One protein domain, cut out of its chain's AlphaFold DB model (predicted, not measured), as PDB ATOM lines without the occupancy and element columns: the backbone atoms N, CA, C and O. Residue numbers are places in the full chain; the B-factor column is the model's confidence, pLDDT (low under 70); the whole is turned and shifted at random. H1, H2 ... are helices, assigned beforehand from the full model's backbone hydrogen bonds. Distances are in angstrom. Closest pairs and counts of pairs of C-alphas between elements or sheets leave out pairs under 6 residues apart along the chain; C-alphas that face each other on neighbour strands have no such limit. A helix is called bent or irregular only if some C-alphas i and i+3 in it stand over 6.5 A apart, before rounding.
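What this domain is: This is residues 127 to 168 of the 176 residues of an uncharacterized protein of Rhizophagus irregularis (UniProt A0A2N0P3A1). Two helices, H1 and then the longer H2, make the two arms of a wide, open V, with the link of residues 140 to 146 joining them at its closed end and empty space between the arms. The printed part has 42 residues with two named helices and no named strand; its class is all helix. It is flat, spanning 38 by 28 by 6 A, and only just extended, close to loose, with a radius of gyration of the C-alphas of 14.1 A.

Where its parts are: Find C-alpha 128 at (12.051, 64.913, 252.989); from there H1, residues 128 to 139, runs 16.1 A. H2, residues 147 to 167, runs 30.3 A from C-alpha 147 at (12.263, 90.088, 264.396) to C-alpha 167 at (14.671, 66.023, 282.669).

How they stand to each other: H1 and H2 are apart, joined by a short link of 7 residues. Every O i to N i+4 pair in H1 is within hydrogen-bond range; in H2, 15 of 17 are.

The domain as a whole: The two C-alphas farthest apart, those of Ser 140 and Glu 166, are 38.8 A apart. The printed part has no cut. Look at residues 143 to 151 for pLDDT under 70; the mean of the printed part is 77.5.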
ATOM      1  N   THR A 127      11.859  64.637 257.847       87.81
ATOM      2  CA  THR A 127      11.621  63.846 256.640       87.81
ATOM      3  C   THR A 127      11.702  64.736 255.403       87.81
ATOM      4  O   THR A 127      11.466  65.942 255.482       87.81
ATOM      5  N   ASP A 128      11.985  64.149 254.241       89.69
ATOM      6  CA  ASP A 128      12.051  64.913 252.989       89.69
ATOM      7  C   ASP A 128      10.745  65.668 252.702       89.69
ATOM      8  O   ASP A 128      10.786  66.823 252.287       89.69
ATOM      9  N   SER A 129       9.598  65.064 253.033       92.31
ATOM     10  CA  SER A 129       8.283  65.711 252.955       92.31
ATOM     11  C   SER A 129       8.173  66.917 253.894       92.31
ATOM     12  O   SER A 129       7.752  67.983 253.460       92.31
ATOM     13  N   MET A 130       8.618  66.802 255.152       91.88
ATOM     14  CA  MET A 130       8.639  67.944 256.077       91.88
ATOM     15  C   MET A 130       9.558  69.064 255.575       91.88
ATOM     16  O   MET A 130       9.235  70.243 255.706       91.88
ATOM     17  N   ILE A 131      10.705  68.715 254.986       88.62
ATOM     18  CA  ILE A 131      11.620  69.687 254.379       88.62
ATOM     19  C   ILE A 131      10.981  70.362 253.160       88.62
ATOM     20  O   ILE A 131      11.166  71.567 252.967       88.62
ATOM     21  N   GLU A 132      10.247  69.620 252.336       89.94
ATOM     22  CA  GLU A 132       9.514  70.159 251.190       89.94
ATOM     23  C   GLU A 132       8.418  71.134 251.635       89.94
ATOM     24  O   GLU A 132       8.361  72.254 251.123       89.94
ATOM     25  N   ASP A 133       7.652  70.782 252.665       89.69
ATOM     26  CA  ASP A 133       6.642  71.661 253.260       89.69
ATOM     27  C   ASP A 133       7.273  72.939 253.828       89.69
ATOM     28  O   ASP A 133       6.803  74.049 253.559       89.69
ATOM     29  N   ILE A 134       8.389  72.822 254.561       86.31
ATOM     30  CA  ILE A 134       9.141  73.982 255.070       86.31
ATOM     31  C   ILE A 134       9.601  74.873 253.910       86.31
ATOM     32  O   ILE A 134       9.460  76.100 253.976       86.31
ATOM     33  N   LYS A 135      10.133  74.291 252.828       86.56
ATOM     34  CA  LYS A 135      10.542  75.043 251.631       86.56
ATOM     35  C   LYS A 135       9.351  75.749 250.990       86.56
ATOM     36  O   LYS A 135       9.455  76.933 250.674       86.56
ATOM     37  N   PHE A 136       8.217  75.072 250.844       87.19
ATOM     38  CA  PHE A 136       7.010  75.664 250.281       87.19
ATOM     39  C   PHE A 136       6.513  76.843 251.130       87.19
ATOM     40  O   PHE A 136       6.294  77.938 250.611       87.19
ATOM     41  N   MET A 137       6.422  76.665 252.446       83.25
ATOM     42  CA  MET A 137       5.972  77.707 253.374       83.25
ATOM     43  C   MET A 137       6.912  78.921 253.390       83.25
ATOM     44  O   MET A 137       6.469  80.073 253.417       83.25
ATOM     45  N   THR A 138       8.223  78.690 253.341       79.94
ATOM     46  CA  THR A 138       9.215  79.774 253.374       79.94
ATOM     47  C   THR A 138       9.317  80.523 252.042       79.94
ATOM     48  O   THR A 138       9.399  81.754 252.049       79.94
ATOM     49  N   VAL A 139       9.273  79.819 250.906       78.50
ATOM     50  CA  VAL A 139       9.450  80.402 249.563       78.50
ATOM     51  C   VAL A 139       8.135  80.928 248.988       78.50
ATOM     52  O   VAL A 139       8.063  82.090 248.582       78.50
ATOM     53  N   SER A 140       7.088  80.103 248.968       77.69
ATOM     54  CA  SER A 140       5.818  80.415 248.302       77.69
ATOM     55  C   SER A 140       4.914  81.278 249.176       77.69
ATOM     56  O   SER A 140       4.357  82.269 248.704       77.69
ATOM     57  N   CYS A 141       4.799  80.952 250.468       75.00
ATOM     58  CA  CYS A 141       3.927  81.689 251.389       75.00
ATOM     59  C   CYS A 141       4.598  82.929 252.002       75.00
ATOM     60  O   CYS A 141       3.945  83.668 252.735       75.00
ATOM     61  N   LYS A 142       5.887  83.176 251.704       71.94
ATOM     62  CA  LYS A 142       6.691  84.277 252.265       71.94
ATOM     63  C   LYS A 142       6.556  84.367 253.784       71.94
ATOM     64  O   LYS A 142       6.490  85.469 254.333       71.94
ATOM     65  N   PHE A 143       6.501  83.215 254.450       66.88
ATOM     66  CA  PHE A 143       6.410  83.132 255.900       66.88
ATOM     67  C   PHE A 143       7.748  83.597 256.492       66.88
ATOM     68  O   PHE A 143       8.640  82.811 256.798       66.88
ATOM     69  N   ARG A 144       7.937  84.919 256.541       60.22
ATOM     70  CA  ARG A 144       9.082  85.572 257.159       60.22
ATOM     71  C   ARG A 144       8.713  85.810 258.611       60.22
ATOM     72  O   ARG A 144       7.839  86.638 258.870       60.22
ATOM     73  N   PRO A 145       9.367  85.134 259.554       56.38
ATOM     74  CA  PRO A 145       9.147  85.455 260.945       56.38
ATOM     75  C   PRO A 145       9.676  86.880 261.202       56.38
ATOM     76  O   PRO A 145      10.754  87.257 260.728       56.38
ATOM     77  N   THR A 146       8.875  87.724 261.858       57.47
ATOM     78  CA  THR A 146       9.271  89.102 262.178       57.47
ATOM     79  C   THR A 146      10.286  89.074 263.318       57.47
ATOM     80  O   THR A 146      10.268  88.183 264.165       57.47
ATOM     81  N   LYS A 147      11.209  90.046 263.360       57.94
ATOM     82  CA  LYS A 147      12.263  90.088 264.396       57.94
ATOM     83  C   LYS A 147      11.684  90.062 265.820       57.94
ATOM     84  O   LYS A 147      12.284  89.474 266.712       57.94
ATOM     85  N   GLU A 148      10.514  90.664 266.008       62.44
ATOM     86  CA  GLU A 148       9.802  90.733 267.286       62.44
ATOM     87  C   GLU A 148       9.165  89.392 267.687       62.44
ATOM     88  O   GLU A 148       9.282  88.998 268.847       62.44
ATOM     89  N   SER A 149       8.553  88.655 266.746       61.41
ATOM     90  CA  SER A 149       8.000  87.325 267.041       61.41
ATOM     91  C   SER A 149       9.111  86.304 267.286       61.41
ATOM     92  O   SER A 149       9.025  85.523 268.228       61.41
ATOM     93  N   LEU A 150      10.209  86.376 266.521       60.34
ATOM     94  CA  LEU A 150      11.382  85.521 266.711       60.34
ATOM     95  C   LEU A 150      11.997  85.671 268.095       60.34
ATOM     96  O   LEU A 150      12.335  84.666 268.700       60.34
ATOM     97  N   LEU A 151      12.153  86.896 268.606       62.47
ATOM     98  CA  LEU A 151      12.730  87.113 269.934       62.47
ATOM     99  C   LEU A 151      11.855  86.507 271.035       62.47
ATOM    100  O   LEU A 151      12.378  85.888 271.957       62.47
ATOM    101  N   ASN A 152      10.533  86.653 270.929       72.62
ATOM    102  CA  ASN A 152       9.602  86.113 271.917       72.62
ATOM    103  C   ASN A 152       9.547  84.578 271.866       72.62
ATOM    104  O   ASN A 152       9.696  83.916 272.895       72.62
ATOM    105  N   ASP A 153       9.393  84.019 270.668       76.12
ATOM    106  CA  ASP A 153       9.269  82.577 270.476       76.12
ATOM    107  C   ASP A 153      10.605  81.863 270.711       76.12
ATOM    108  O   ASP A 153      10.623  80.819 271.357       76.12
ATOM    109  N   ALA A 154      11.740  82.443 270.300       73.88
ATOM    110  CA  ALA A 154      13.065  81.894 270.597       73.88
ATOM    111  C   ALA A 154      13.389  81.960 272.094       73.88
ATOM    112  O   ALA A 154      13.967  81.013 272.621       73.88
ATOM    113  N   ALA A 155      12.989  83.024 272.803       74.00
ATOM    114  CA  ALA A 155      13.164  83.101 274.253       74.00
ATOM    115  C   ALA A 155      12.314  82.049 274.983       74.00
ATOM    116  O   ALA A 155      12.811  81.358 275.873       74.00
ATOM    117  N   LYS A 156      11.048  81.871 274.580       80.69
ATOM    118  CA  LYS A 156      10.177  80.814 275.117       80.69
ATOM    119  C   LYS A 156      10.726  79.421 274.825       80.69
ATOM    120  O   LYS A 156      10.767  78.589 275.728       80.69
ATOM    121  N   LEU A 157      11.175  79.186 273.594       81.94
ATOM    122  CA  LEU A 157      11.766  77.919 273.188       81.94
ATOM    123  C   LEU A 157      13.067  77.645 273.949       81.94
ATOM    124  O   LEU A 157      13.254  76.530 274.415       81.94
ATOM    125  N   SER A 158      13.926  78.650 274.145       77.44
ATOM    126  CA  SER A 158      15.149  78.519 274.947       77.44
ATOM    127  C   SER A 158      14.832  78.103 276.381       77.44
ATOM    128  O   SER A 158      15.395  77.128 276.865       77.44
ATOM    129  N   ASN A 159      13.891  78.785 277.037       81.31
ATOM    130  CA  ASN A 159      13.499  78.459 278.411       81.31
ATOM    131  C   ASN A 159      12.892  77.048 278.518       81.31
ATOM    132  O   ASN A 159      13.126  76.328 279.490       81.31
ATOM    133  N   TRP A 160      12.116  76.637 277.510       86.69
ATOM    134  CA  TRP A 160      11.563  75.287 277.448       86.69
ATOM    135  C   TRP A 160      12.658  74.232 277.249       86.69
ATOM    136  O   TRP A 160      12.655  73.224 277.951       86.69
ATOM    137  N   LEU A 161      13.621  74.481 276.355       79.75
ATOM    138  CA  LEU A 161      14.771  73.602 276.134       79.75
ATOM    139  C   LEU A 161      15.611  73.450 277.406       79.75
ATOM    140  O   LEU A 161      15.982  72.330 277.750       79.75
ATOM    141  N   ASP A 162      15.851  74.540 278.141       81.50
ATOM    142  CA  ASP A 162      16.553  74.491 279.430       81.50
ATOM    143  C   ASP A 162      15.810  73.591 280.434       81.50
ATOM    144  O   ASP A 162      16.430  72.778 281.113       81.50
ATOM    145  N   SER A 163      14.474  73.645 280.453       84.88
ATOM    146  CA  SER A 163      13.652  72.747 281.282       84.88
ATOM    147  C   SER A 163      13.757  71.278 280.850       84.88
ATOM    148  O   SER A 163      13.700  70.390 281.694       84.88
ATOM    149  N   GLN A 164      13.924  70.999 279.551       78.94
ATOM    150  CA  GLN A 164      14.128  69.626 279.067       78.94
ATOM    151  C   GLN A 164      15.482  69.057 279.496       78.94
ATOM    152  O   GLN A 164      15.575  67.862 279.763       78.94
ATOM    153  N   LYS A 165      16.517  69.896 279.623       80.50
ATOM    154  CA  LYS A 165      17.842  69.467 280.092       80.50
ATOM    155  C   LYS A 165      17.835  68.983 281.546       80.50
ATOM    156  O   LYS A 165      18.599  68.085 281.887       80.50
ATOM    157  N   GLU A 166      16.966  69.547 282.383       79.50
ATOM    158  CA  GLU A 166      16.763  69.086 283.767       79.50
ATOM    159  C   GLU A 166      16.095  67.699 283.828       79.50
ATOM    160  O   GLU A 166      16.255  66.972 284.805       79.50
ATOM    161  N   ILE A 167      15.354  67.320 282.780       84.19
ATOM    162  CA  ILE A 167      14.671  66.023 282.669       84.19
ATOM    163  C   ILE A 167      15.587  64.978 282.021       84.19
ATOM    164  O   ILE A 167      15.619  63.828 282.454       84.19
ATOM    165  N   ASP A 168      16.335  65.370 280.990       77.94
ATOM    166  CA  ASP A 168      17.285  64.514 280.287       77.94
ATOM    167  C   ASP A 168      18.607  65.261 280.063       77.94
ATOM    168  O   ASP A 168      18.722  66.181 279.246       77.94
TER     169      ASP A 168